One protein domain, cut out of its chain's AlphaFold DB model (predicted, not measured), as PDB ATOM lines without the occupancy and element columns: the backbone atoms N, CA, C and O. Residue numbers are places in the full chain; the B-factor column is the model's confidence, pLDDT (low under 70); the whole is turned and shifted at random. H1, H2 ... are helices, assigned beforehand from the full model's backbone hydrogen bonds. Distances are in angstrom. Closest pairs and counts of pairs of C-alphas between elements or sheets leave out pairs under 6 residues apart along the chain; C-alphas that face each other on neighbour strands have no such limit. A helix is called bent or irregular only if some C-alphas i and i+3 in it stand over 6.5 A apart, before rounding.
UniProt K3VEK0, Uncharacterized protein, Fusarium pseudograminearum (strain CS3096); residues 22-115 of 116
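What this domain is: This is residues 22 to 115 of the 116 residues of an uncharacterized protein of Fusarium pseudograminearum (strain CS3096) (UniProt K3VEK0). What does the model look like at first sight? It is an open, loose frame: the long bent helix H4 makes one side, H2 crosses its second arm, H4b, and H3 lies at a far corner, joined to the start of H4 by the long stretch of residues 64 to 84. The short H1 sits beyond the start of H2. What is it made of? The printed part has 94 residues with four named helices, in the order H1, H2, H3, H4, and no named strand, and its class is all helix. It is loose, with a radius of gyration of the C-alphas of 16.4 A and spans of 42 by 40 by 27 A.

How they stand to each other: How does the longest helix run? H4, residues 85 to 113, was assigned as one helix by its hydrogen bonds but is bent, with C-alphas 100 and 103 7.5 A apart. Its arms H4a, residues 85 to 100, and H4b, residues 103 to 113, stand at a steep tilt of 46 degrees. What touches it? H2, residues 30 to 45, touches H4b with residues 37 to 41 alone; the closest C-alphas, of Cys 41 and Pro 109, are 6.1 A apart. They run the same way at a steep tilt of 58 degrees. Where are the other helices? H1, residues 22 to 25, is close to H2 but not clearly touching, the closest C-alphas, of Gln 24 and Arg 32, being 7.5 A apart. H3, residues 56 to 63, touches no helix, and H2 and H4a are apart. What do the backbones show? In H3 and H4a every O i to N i+4 pair is within hydrogen-bond range, in H2 8 of 12 and in H4b 4 of 7; H1 is too short for such a pair.

Where its parts are: How long are the helices? From first to last C-alpha H2 measures 23.1 A, H4a 22.7 A, H4b 14.4 A, H3 10.4 A and H1 5.5 A. Are any irregular? H4b is irregular, with C-alphas 105 and 108 6.7 A apart, and H2 only just, with C-alphas 32 and 35 6.7 A apart. Where are the anchor points? C-alpha 22, where H1 begins, is at (274.246, 227.197, 155.628), and C-alpha 113, where H4b ends, is at (264.602, 253.885, 168.817).

The domain as a whole: How large is it? The two C-alphas farthest apart, of Glu 22 and Gly 65, are 43.3 A apart. How are the helices joined? The link H1 to H2 is tight, H2 to H3 is short, and H3 to H4 is long, with 21 residues; the printed part has no cut. Is confidence low anywhere? No printed residue is under 70, and the mean pLDDT of the printed part is 94.2.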
ATOM      1  N   GLU A  22     273.047 226.539 155.090       95.00
ATOM      2  CA  GLU A  22     274.246 227.197 155.628       95.00
ATOM      3  C   GLU A  22     273.940 228.645 156.025       95.00
ATOM      4  O   GLU A  22     274.327 229.093 157.098       95.00
ATOM      5  N   VAL A  23     273.148 229.344 155.206       93.31
ATOM      6  CA  VAL A  23     272.681 230.709 155.495       93.31
ATOM      7  C   VAL A  23     271.585 230.701 156.560       93.31
ATOM      8  O   VAL A  23     271.589 231.522 157.474       93.31
ATOM      9  N   GLN A  24     270.621 229.785 156.445       93.88
ATOM     10  CA  GLN A  24     269.466 229.727 157.342       93.88
ATOM     11  C   GLN A  24     269.865 229.375 158.784       93.88
ATOM     12  O   GLN A  24     269.248 229.878 159.725       93.88
ATOM     13  N   ASN A  25     270.889 228.535 158.958       94.62
ATOM     14  CA  ASN A  25     271.344 228.070 160.266       94.62
ATOM     15  C   ASN A  25     272.470 228.928 160.864       94.62
ATOM     16  O   ASN A  25     272.716 228.836 162.070       94.62
ATOM     17  N   ASP A  26     273.129 229.781 160.073       95.62
ATOM     18  CA  ASP A  26     274.133 230.709 160.589       95.62
ATOM     19  C   ASP A  26     273.477 231.877 161.332       95.62
ATOM     20  O   ASP A  26     273.092 232.894 160.757       95.62
ATOM     21  N   LYS A  27     273.406 231.761 162.661       92.81
ATOM     22  CA  LYS A  27     272.889 232.813 163.550       92.81
ATOM     23  C   LYS A  27     273.649 234.137 163.428       92.81
ATOM     24  O   LYS A  27     273.115 235.166 163.838       92.81
ATOM     25  N   ASN A  28     274.877 234.128 162.900       94.50
ATOM     26  CA  ASN A  28     275.655 235.341 162.704       94.50
ATOM     27  C   ASN A  28     275.316 236.090 161.413       94.50
ATOM     28  O   ASN A  28     275.659 237.272 161.306       94.50
ATOM     29  N   HIS A  29     274.626 235.440 160.477       95.12
ATOM     30  CA  HIS A  29     274.242 236.021 159.202       95.12
ATOM     31  C   HIS A  29     273.311 237.228 159.399       95.12
ATOM     32  O   HIS A  29     272.430 237.219 160.262       95.12
ATOM     33  N   VAL A  30     273.453 238.270 158.570       92.00
ATOM     34  CA  VAL A  30     272.704 239.538 158.713       92.00
ATOM     35  C   VAL A  30     271.186 239.326 158.769       92.00
ATOM     36  O   VAL A  30     270.523 239.833 159.672       92.00
ATOM     37  N   PHE A  31     270.647 238.463 157.900       90.31
ATOM     38  CA  PHE A  31     269.221 238.109 157.892       90.31
ATOM     39  C   PHE A  31     268.742 237.362 159.144       90.31
ATOM     40  O   PHE A  31     267.544 237.348 159.414       90.31
ATOM     41  N   ARG A  32     269.648 236.782 159.939       93.12
ATOM     42  CA  ARG A  32     269.326 236.180 161.241       93.12
ATOM     43  C   ARG A  32     269.407 237.176 162.399       93.12
ATOM     44  O   ARG A  32     268.791 236.925 163.427       93.12
ATOM     45  N   LYS A  33     270.128 238.289 162.239       92.06
ATOM     46  CA  LYS A  33     270.274 239.329 163.271       92.06
ATOM     47  C   LYS A  33     269.236 240.435 163.145       92.06
ATOM     48  O   LYS A  33     268.589 240.780 164.124       92.06
ATOM     49  N   TRP A  34     269.048 240.974 161.943       91.19
ATOM     50  CA  TRP A  34     268.316 242.230 161.757       91.19
ATOM     51  C   TRP A  34     266.852 242.170 162.228       91.19
ATOM     52  O   TRP A  34     266.389 243.084 162.899       91.19
ATOM     53  N   TYR A  35     266.137 241.066 161.975       93.69
ATOM     54  CA  TYR A  35     264.735 240.909 162.379       93.69
ATOM     55  C   TYR A  35     264.567 240.957 163.907       93.69
ATOM     56  O   TYR A  35     263.528 241.379 164.409       93.69
ATOM     57  N   GLN A  36     265.597 240.547 164.657       94.62
ATOM     58  CA  GLN A  36     265.584 240.567 166.118       94.62
ATOM     59  C   GLN A  36     265.592 242.004 166.646       94.62
ATOM     60  O   GLN A  36     264.920 242.268 167.641       94.62
ATOM     61  N   LEU A  37     266.256 242.926 165.938       94.94
ATOM     62  CA  LEU A  37     266.243 244.359 166.251       94.94
ATOM     63  C   LEU A  37     264.821 244.917 166.141       94.94
ATOM     64  O   LEU A  37     264.332 245.567 167.059       94.94
ATOM     65  N   PHE A  38     264.091 244.578 165.076       95.19
ATOM     66  CA  PHE A  38     262.683 244.972 164.957       95.19
ATOM     67  C   PHE A  38     261.834 244.429 166.109       95.19
ATOM     68  O   PHE A  38     260.989 245.142 166.646       95.19
ATOM     69  N   PHE A  39     262.067 243.190 166.544       95.31
ATOM     70  CA  PHE A  39     261.305 242.616 167.657       95.31
ATOM     71  C   PHE A  39     261.628 243.293 168.984       95.31
ATOM     72  O   PHE A  39     260.727 243.528 169.786       95.31
ATOM     73  N   GLU A  40     262.889 243.640 169.214       95.94
ATOM     74  CA  GLU A  40     263.308 244.436 170.365       95.94
ATOM     75  C   GLU A  40     262.657 245.823 170.361       95.94
ATOM     76  O   GLU A  40     261.994 246.188 171.335       95.94
ATOM     77  N   CYS A  41     262.716 246.537 169.233       95.75
ATOM     78  CA  CYS A  41     262.035 247.817 169.051       95.75
ATOM     79  C   CYS A  41     260.528 247.696 169.334       95.75
ATOM     80  O   CYS A  41     259.934 248.535 170.018       95.75
ATOM     81  N   GLY A  42     259.891 246.632 168.842       94.69
ATOM     82  CA  GLY A  42     258.469 246.402 169.072       94.69
ATOM     83  C   GLY A  42     258.122 246.177 170.544       94.69
ATOM     84  O   GLY A  42     257.096 246.667 171.017       94.69
ATOM     85  N   ARG A  43     258.997 245.504 171.300       94.81
ATOM     86  CA  ARG A  43     258.841 245.330 172.754       94.81
ATOM     87  C   ARG A  43     259.037 246.643 173.508       94.81
ATOM     88  O   ARG A  43     258.238 246.934 174.392       94.81
ATOM     89  N   MET A  44     260.033 247.450 173.139       95.38
ATOM     90  CA  MET A  44     260.294 248.753 173.772       95.38
ATOM     91  C   MET A  44     259.157 249.755 173.554       95.38
ATOM     92  O   MET A  44     258.818 250.520 174.451       95.38
ATOM     93  N   THR A  45     258.561 249.749 172.363       95.44
ATOM     94  CA  THR A  45     257.507 250.703 171.984       95.44
ATOM     95  C   THR A  45     256.091 250.219 172.296       95.44
ATOM     96  O   THR A  45     255.136 250.979 172.135       95.44
ATOM     97  N   GLY A  46     255.928 248.953 172.693       94.75
ATOM     98  CA  GLY A  46     254.618 248.310 172.825       94.75
ATOM     99  C   GLY A  46     253.898 248.083 171.488       94.75
ATOM    100  O   GLY A  46     252.694 247.836 171.480       94.75
ATOM    101  N   ARG A  47     254.606 248.177 170.353       92.44
ATOM    102  CA  ARG A  47     254.072 247.992 168.993       92.44
ATOM    103  C   ARG A  47     254.792 246.836 168.306       92.44
ATOM    104  O   ARG A  47     255.850 247.013 167.718       92.44
ATOM    105  N   THR A  48     254.235 245.634 168.415       93.38
ATOM    106  CA  THR A  48     254.916 244.417 167.948       93.38
ATOM    107  C   THR A  48     255.069 244.347 166.421       93.38
ATOM    108  O   THR A  48     254.149 244.679 165.680       93.38
ATOM    109  N   PHE A  49     256.218 243.835 165.968       94.44
ATOM    110  CA  PHE A  49     256.483 243.435 164.577       94.44
ATOM    111  C   PHE A  49     256.223 241.934 164.338       94.44
ATOM    112  O   PHE A  49     256.555 241.389 163.290       94.44
ATOM    113  N   GLU A  50     255.646 241.237 165.318       95.00
ATOM    114  CA  GLU A  50     255.432 239.788 165.294       95.00
ATOM    115  C   GLU A  50     253.967 239.434 164.946       95.00
ATOM    116  O   GLU A  50     253.498 238.347 165.278       95.00
ATOM    117  N   ILE A  51     253.200 240.335 164.315       95.31
ATOM    118  CA  ILE A  51     251.763 240.130 164.026       95.31
ATOM    119  C   ILE A  51     251.518 238.877 163.177       95.31
ATOM    120  O   ILE A  51     250.618 238.093 163.478       95.31
ATOM    121  N   SER A  52     252.354 238.645 162.165       93.88
ATOM    122  CA  SER A  52     252.252 237.501 161.251       93.88
ATOM    123  C   SER A  52     252.685 236.163 161.872       93.88
ATOM    124  O   SER A  52     252.749 235.155 161.168       93.88
ATOM    125  N   ARG A  53     253.044 236.139 163.163       93.12
ATOM    126  CA  ARG A  53     253.580 234.962 163.860       93.12
ATOM    127  C   ARG A  53     252.599 234.387 164.858       93.12
ATOM    128  O   ARG A  53     251.746 235.094 165.388       93.12
ATOM    129  N   ASP A  54     252.773 233.098 165.131       91.50
ATOM    130  CA  ASP A  54     252.159 232.383 166.256       91.50
ATOM    131  C   ASP A  54     250.627 232.528 166.341       91.50
ATOM    132  O   ASP A  54     250.045 232.466 167.418       91.50
ATOM    133  N   GLY A  55     249.960 232.757 165.202       93.19
ATOM    134  CA  GLY A  55     248.510 232.970 165.140       93.19
ATOM    135  C   GLY A  55     248.025 234.305 165.722       93.19
ATOM    136  O   GLY A  55     246.817 234.509 165.832       93.19
ATOM    137  N   ARG A  56     248.929 235.233 166.062       95.00
ATOM    138  CA  ARG A  56     248.614 236.499 166.741       95.00
ATOM    139  C   ARG A  56     247.609 237.355 165.968       95.00
ATOM    140  O   ARG A  56     246.679 237.888 166.564       95.00
ATOM    141  N   GLN A  57     247.750 237.453 164.647       95.50
ATOM    142  CA  GLN A  57     246.798 238.186 163.808       95.50
ATOM    143  C   GLN A  57     245.373 237.617 163.903       95.50
ATOM    144  O   GLN A  57     244.416 238.368 164.073       95.50
ATOM    145  N   GLU A  58     245.225 236.290 163.834       95.81
ATOM    146  CA  GLU A  58     243.922 235.635 163.965       95.81
ATOM    147  C   GLU A  58     243.341 235.844 165.367       95.81
ATOM    148  O   GLU A  58     242.157 236.156 165.509       95.81
ATOM    149  N   GLN A  59     244.179 235.736 166.401       96.00
ATOM    150  CA  GLN A  59     243.786 236.023 167.775       96.00
ATOM    151  C   GLN A  59     243.237 237.451 167.912       96.00
ATOM    152  O   GLN A  59     242.142 237.628 168.441       96.00
ATOM    153  N   TYR A  60     243.937 238.458 167.382       95.56
ATOM    154  CA  TYR A  60     243.484 239.852 167.438       95.56
ATOM    155  C   TYR A  60     242.188 240.089 166.663       95.56
ATOM    156  O   TYR A  60     241.321 240.823 167.135       95.56
ATOM    157  N   MET A  61     242.004 239.434 165.514       96.25
ATOM    158  CA  MET A  61     240.727 239.486 164.797       96.25
ATOM    159  C   MET A  61     239.595 238.883 165.643       96.25
ATOM    160  O   MET A  61     238.513 239.460 165.744       96.25
ATOM    161  N   ARG A  62     239.844 237.761 166.323       96.50
ATOM    162  CA  ARG A  62     238.857 237.141 167.217       96.50
ATOM    163  C   ARG A  62     238.499 238.046 168.396       96.50
ATOM    164  O   ARG A  62     237.321 238.226 168.692       96.50
ATOM    165  N   GLU A  63     239.500 238.644 169.038       96.88
ATOM    166  CA  GLU A  63     239.327 239.590 170.151       96.88
ATOM    167  C   GLU A  63     238.570 240.857 169.726       96.88
ATOM    168  O   GLU A  63     237.778 241.396 170.497       96.88
ATOM    169  N   ALA A  64     238.741 241.292 168.476       95.44
ATOM    170  CA  ALA A  64     237.990 242.398 167.885       95.44
ATOM    171  C   ALA A  64     236.533 242.041 167.514       95.44
ATOM    172  O   ALA A  64     235.793 242.909 167.046       95.44
ATOM    173  N   GLY A  65     236.098 240.794 167.730       95.56
ATOM    174  CA  GLY A  65     234.719 240.345 167.517       95.56
ATOM    175  C   GLY A  65     234.437 239.755 166.133       95.56
ATOM    176  O   GLY A  65     233.272 239.535 165.797       95.56
ATOM    177  N   PHE A  66     235.467 239.481 165.327       95.62
ATOM    178  CA  PHE A  66     235.301 238.743 164.076       95.62
ATOM    179  C   PHE A  66     235.142 237.243 164.352       95.62
ATOM    180  O   PHE A  66     235.828 236.670 165.200       95.62
ATOM    181  N   THR A  67     234.222 236.596 163.636       93.62
ATOM    182  CA  THR A  67     233.805 235.216 163.933       93.62
ATOM    183  C   THR A  67     234.232 234.202 162.876       93.62
ATOM    184  O   THR A  67     234.642 233.101 163.235       93.62
ATOM    185  N   ASP A  68     234.141 234.559 161.592       95.25
ATOM    186  CA  ASP A  68     234.534 233.702 160.466       95.25
ATOM    187  C   ASP A  68     235.936 234.100 159.994       95.25
ATOM    188  O   ASP A  68     236.114 235.072 159.259       95.25
ATOM    189  N   LEU A  69     236.946 233.410 160.527       96.06
ATOM    190  CA  LEU A  69     238.351 233.742 160.310       96.06
ATOM    191  C   LEU A  69     238.984 232.761 159.330       96.06
ATOM    192  O   LEU A  69     238.973 231.549 159.541       96.06
ATOM    193  N   VAL A  70     239.600 233.310 158.285       95.38
ATOM    194  CA  VAL A  70     240.412 232.560 157.329       95.38
ATOM    195  C   VAL A  70     241.824 233.121 157.364       95.38
ATOM    196  O   VAL A  70     242.048 234.271 156.997       95.38
ATOM    197  N   SER A  71     242.779 232.289 157.775       94.19
ATOM    198  CA  SER A  71     244.201 232.622 157.755       94.19
ATOM    199  C   SER A  71     244.919 231.839 156.661       94.19
ATOM    200  O   SER A  71     244.656 230.653 156.438       94.19
ATOM    201  N   LYS A  72     245.821 232.513 155.948       94.44
ATOM    202  CA  LYS A  72     246.676 231.919 154.922       94.44
ATOM    203  C   LYS A  72     248.066 232.526 155.021       94.44
ATOM    204  O   LYS A  72     248.215 233.728 155.221       94.44
ATOM    205  N   SER A  73     249.080 231.693 154.830       93.12
ATOM    206  CA  SER A  73     250.474 232.124 154.781       93.12
ATOM    207  C   SER A  73     251.100 231.688 153.467       93.12
ATOM    208  O   SER A  73     250.873 230.574 152.992       93.12
ATOM    209  N   TRP A  74     251.918 232.564 152.892       92.31
ATOM    210  CA  TRP A  74     252.608 232.310 151.634       92.31
ATOM    211  C   TRP A  74     254.091 232.616 151.776       92.31
ATOM    212  O   TRP A  74     254.486 233.568 152.447       92.31
ATOM    213  N   LYS A  75     254.921 231.827 151.091       91.62
ATOM    214  CA  LYS A  75     256.315 232.202 150.857       91.62
ATOM    215  C   LYS A  75     256.343 233.271 149.767       91.62
ATOM    216  O   LYS A  75     255.929 233.000 148.640       91.62
ATOM    217  N   VAL A  76     256.856 234.453 150.092       93.31
ATOM    218  CA  VAL A  76     257.120 235.504 149.103       93.31
ATOM    219  C   VAL A  76     258.603 235.462 148.756       93.31
ATOM    220  O   VAL A  76     259.465 235.584 149.621       93.31
ATOM    221  N   LEU A  77     258.896 235.214 147.484       94.50
ATOM    222  CA  LEU A  77     260.258 235.011 146.993       94.50
ATOM    223  C   LEU A  77     260.979 236.356 146.891       94.50
ATOM    224  O   LEU A  77     260.341 237.395 146.739       94.50
ATOM    225  N   ILE A  78     262.305 236.337 146.967       94.56
ATOM    226  CA  ILE A  78     263.146 237.528 146.809       94.56
ATOM    227  C   ILE A  78     264.154 237.229 145.703       94.56
ATOM    228  O   ILE A  78     264.950 236.296 145.822       94.56
ATOM    229  N   GLY A  79     264.097 238.000 144.618       93.50
ATOM    230  CA  GLY A  79     264.982 237.861 143.461       93.50
ATOM    231  C   GLY A  79     264.506 236.875 142.385       93.50
ATOM    232  O   GLY A  79     263.437 236.272 142.465       93.50
ATOM    233  N   GLY A  80     265.320 236.729 141.337       94.56
ATOM    234  CA  GLY A  80     264.954 236.048 140.088       94.56
ATOM    235  C   GLY A  80     265.320 234.563 139.981       94.56
ATOM    236  O   GLY A  80     265.325 234.019 138.875       94.56
ATOM    237  N   TRP A  81     265.672 233.916 141.090       93.25
ATOM    238  CA  TRP A  81     266.121 232.519 141.120       93.25
ATOM    239  C   TRP A  81     265.047 231.448 140.825       93.25
ATOM    240  O   TRP A  81     265.430 230.384 140.330       93.25
ATOM    241  N   PRO A  82     263.732 231.659 141.061       93.50
ATOM    242  CA  PRO A  82     262.731 230.642 140.739       93.50
ATOM    243  C   PRO A  82     262.692 230.339 139.236       93.50
ATOM    244  O   PRO A  82     262.767 231.248 138.410       93.50
ATOM    245  N   GLN A  83     262.542 229.066 138.856       94.81
ATOM    246  CA  GLN A  83     262.423 228.680 137.439       94.81
ATOM    247  C   GLN A  83     261.056 229.045 136.852       94.81
ATOM    248  O   GLN A  83     260.966 229.461 135.695       94.81
ATOM    249  N   ASP A  84     259.997 228.925 137.657       97.06
ATOM    250  CA  ASP A  84     258.651 229.321 137.256       97.06
ATOM    251  C   ASP A  84     258.596 230.824 136.937       97.06
ATOM    252  O   ASP A  84     259.040 231.667 137.721       97.06
ATOM    253  N   LYS A  85     258.041 231.165 135.767       97.25
ATOM    254  CA  LYS A  85     258.038 232.542 135.252       97.25
ATOM    255  C   LYS A  85     257.248 233.500 136.144       97.25
ATOM    256  O   LYS A  85     257.669 234.643 136.317       97.25
ATOM    257  N   LYS A  86     256.128 233.048 136.712       96.56
ATOM    258  CA  LYS A  86     255.281 233.874 137.579       96.56
ATOM    259  C   LYS A  86     255.974 234.113 138.917       96.56
ATOM    260  O   LYS A  86     256.053 235.250 139.368       96.56
ATOM    261  N   LEU A  87     256.526 233.064 139.519       96.25
ATOM    262  CA  LEU A  87     257.286 233.155 140.765       96.25
ATOM    263  C   LEU A  87     258.539 234.023 140.618       96.25
ATOM    264  O   LEU A  87     258.836 234.819 141.506       96.25
ATOM    265  N   LYS A  88     259.228 233.937 139.477       96.81
ATOM    266  CA  LYS A  88     260.356 234.815 139.145       96.81
ATOM    267  C   LYS A  88     259.937 236.284 139.098       96.81
ATOM    268  O   LYS A  88     260.617 237.132 139.668       96.81
ATOM    269  N   GLN A  89     258.808 236.585 138.456       97.50
ATOM    270  CA  GLN A  89     258.277 237.946 138.392       97.50
ATOM    271  C   GLN A  89     257.892 238.478 139.782       97.50
ATOM    272  O   GLN A  89     258.261 239.599 140.125       97.50
ATOM    273  N   VAL A  90     257.219 237.664 140.604       97.06
ATOM    274  CA  VAL A  90     256.922 238.005 142.008       97.06
ATOM    275  C   VAL A  90     258.207 238.297 142.783       97.06
ATOM    276  O   VAL A  90     258.282 239.302 143.483       97.06
ATOM    277  N   GLY A  91     259.233 237.459 142.618       97.00
ATOM    278  CA  GLY A  91     260.520 237.635 143.282       97.00
ATOM    279  C   GLY A  91     261.237 238.928 142.894       97.00
ATOM    280  O   GLY A  91     261.815 239.584 143.760       97.00
ATOM    281  N   PHE A  92     261.158 239.344 141.627       97.62
ATOM    282  CA  PHE A  92     261.688 240.640 141.196       97.62
ATOM    283  C   PHE A  92     260.922 241.819 141.796       97.62
ATOM    284  O   PHE A  92     261.560 242.746 142.289       97.62
ATOM    285  N   TYR A  93     259.586 241.785 141.803       97.06
ATOM    286  CA  TYR A  93     258.803 242.866 142.408       97.06
ATOM    287  C   TYR A  93     259.043 242.982 143.910       97.06
ATOM    288  O   TYR A  93     259.247 244.085 144.405       97.06
ATOM    289  N   ASN A  94     259.080 241.859 144.627       96.00
ATOM    290  CA  ASN A  94     259.369 241.871 146.057       96.00
ATOM    291  C   ASN A  94     260.812 242.321 146.346       96.00
ATOM    292  O   ASN A  94     261.044 243.091 147.268       96.00
ATOM    293  N   GLY A  95     261.779 241.897 145.524       95.44
ATOM    294  CA  GLY A  95     263.160 242.372 145.622       95.44
ATOM    295  C   GLY A  95     263.267 243.889 145.450       95.44
ATOM    296  O   GLY A  95     263.888 244.545 146.276       95.44
ATOM    297  N   ALA A  96     262.604 244.449 144.432       96.19
ATOM    298  CA  ALA A  96     262.562 245.894 144.210       96.19
ATOM    299  C   ALA A  96     261.846 246.643 145.344       96.19
ATOM    300  O   ALA A  96     262.304 247.704 145.755       96.19
ATOM    301  N   PHE A  97     260.752 246.084 145.873       94.25
ATOM    302  CA  PHE A  97     260.057 246.635 147.035       94.25
ATOM    303  C   PHE A  97     260.986 246.736 148.251       94.25
ATOM    304  O   PHE A  97     261.064 247.803 148.854       94.25
ATOM    305  N   ILE A  98     261.712 245.664 148.584       93.50
ATOM    306  CA  ILE A  98     262.642 245.652 149.721       93.50
ATOM    307  C   ILE A  98     263.761 246.674 149.502       93.50
ATOM    308  O   ILE A  98     263.983 247.512 150.368       93.50
ATOM    309  N   ASP A  99     264.415 246.635 148.340       93.06
ATOM    310  CA  ASP A  99     265.550 247.503 148.005       93.06
ATOM    311  C   ASP A  99     265.191 248.995 148.084       93.06
ATOM    312  O   ASP A  99     265.930 249.790 148.649       93.06
ATOM    313  N   GLN A 100     264.005 249.370 147.596       94.94
ATOM    314  CA  GLN A 100     263.567 250.769 147.564       94.94
ATOM    315  C   GLN A 100     262.927 251.252 148.870       94.94
ATOM    316  O   GLN A 100     262.771 252.457 149.057       94.94
ATOM    317  N   SER A 101     262.516 250.339 149.753       92.81
ATOM    318  CA  SER A 101     261.753 250.695 150.960       92.81
ATOM    319  C   SER A 101     262.539 250.521 152.254       92.81
ATOM    320  O   SER A 101     262.081 251.014 153.283       92.81
ATOM    321  N   ILE A 102     263.689 249.834 152.229       90.12
ATOM    322  CA  ILE A 102     264.429 249.450 153.439       90.12
ATOM    323  C   ILE A 102     264.747 250.642 154.340       90.12
ATOM    324  O   ILE A 102     264.461 250.596 155.536       90.12
ATOM    325  N   ASP A 103     265.219 251.743 153.763       89.94
ATOM    326  CA  ASP A 103     265.529 252.967 154.500       89.94
ATOM    327  C   ASP A 103     264.286 253.530 155.204       89.94
ATOM    328  O   ASP A 103     264.345 253.957 156.359       89.94
ATOM    329  N   GLY A 104     263.129 253.456 154.540       87.00
ATOM    330  CA  GLY A 104     261.869 254.002 155.034       87.00
ATOM    331  C   GLY A 104     261.330 253.307 156.285       87.00
ATOM    332  O   GLY A 104     260.670 253.957 157.094       87.00
ATOM    333  N   PHE A 105     261.612 252.013 156.473       86.25
ATOM    334  CA  PHE A 105     261.137 251.272 157.647       86.25
ATOM    335  C   PHE A 105     262.244 250.832 158.608       86.25
ATOM    336  O   PHE A 105     261.915 250.435 159.721       86.25
ATOM    337  N   ALA A 106     263.526 250.897 158.237       90.88
ATOM    338  CA  ALA A 106     264.627 250.489 159.112       90.88
ATOM    339  C   ALA A 106     265.260 251.659 159.881       90.88
ATOM    340  O   ALA A 106     265.599 251.482 161.050       90.88
ATOM    341  N   ILE A 107     265.385 252.848 159.271       93.19
ATOM    342  CA  ILE A 107     266.140 253.973 159.859       93.19
ATOM    343  C   ILE A 107     265.562 254.395 161.210       93.19
ATOM    344  O   ILE A 107     266.295 254.490 162.188       93.19
ATOM    345  N   PHE A 108     264.249 254.614 161.298       92.50
ATOM    346  CA  PHE A 108     263.647 255.085 162.544       92.50
ATOM    347  C   PHE A 108     263.609 254.000 163.644       92.50
ATOM    348  O   PHE A 108     264.082 254.269 164.748       92.50
ATOM    349  N   PRO A 109     263.121 252.765 163.397       92.56
ATOM    350  CA  PRO A 109     263.112 251.725 164.428       92.56
ATOM    351  C   PRO A 109     264.502 251.320 164.918       92.56
ATOM    352  O   PRO A 109     264.683 251.104 166.110       92.56
ATOM    353  N   ILE A 110     265.482 251.198 164.022       92.50
ATOM    354  CA  ILE A 110     266.813 250.709 164.396       92.50
ATOM    355  C   ILE A 110     267.722 251.865 164.819       92.50
ATOM    356  O   ILE A 110     268.334 251.794 165.880       92.50
ATOM    357  N   GLY A 111     267.792 252.936 164.031       92.69
ATOM    358  CA  GLY A 111     268.651 254.082 164.333       92.69
ATOM    359  C   GLY A 111     268.137 254.893 165.519       92.69
ATOM    360  O   GLY A 111     268.826 255.030 166.520       92.69
ATOM    361  N   GLU A 112     266.901 255.391 165.452       92.31
ATOM    362  CA  GLU A 112     266.399 256.349 166.452       92.31
ATOM    363  C   GLU A 112     265.888 255.680 167.736       92.31
ATOM    364  O   GLU A 112     266.129 256.183 168.833       92.31
ATOM    365  N   ILE A 113     265.170 254.553 167.631       93.38
ATOM    366  CA  ILE A 113     264.602 253.885 168.817       93.38
ATOM    367  C   ILE A 113     265.643 253.020 169.539       93.38
ATOM    368  O   ILE A 113     265.679 253.034 170.770       93.38
ATOM    369  N   LEU A 114     266.468 252.262 168.805       93.50
ATOM    370  CA  LEU A 114     267.486 251.397 169.418       93.50
ATOM    371  C   LEU A 114     268.860 252.065 169.563       93.50
ATOM    372  O   LEU A 114     269.672 251.569 170.341       93.50
ATOM    373  N   GLY A 115     269.129 253.167 168.856       91.56
ATOM    374  CA  GLY A 115     270.396 253.898 168.966       91.56
ATOM    375  C   GLY A 115     271.597 253.185 168.337       91.56
ATOM    376  O   GLY A 115     272.703 253.319 168.863       91.56
TER     377      GLY A 115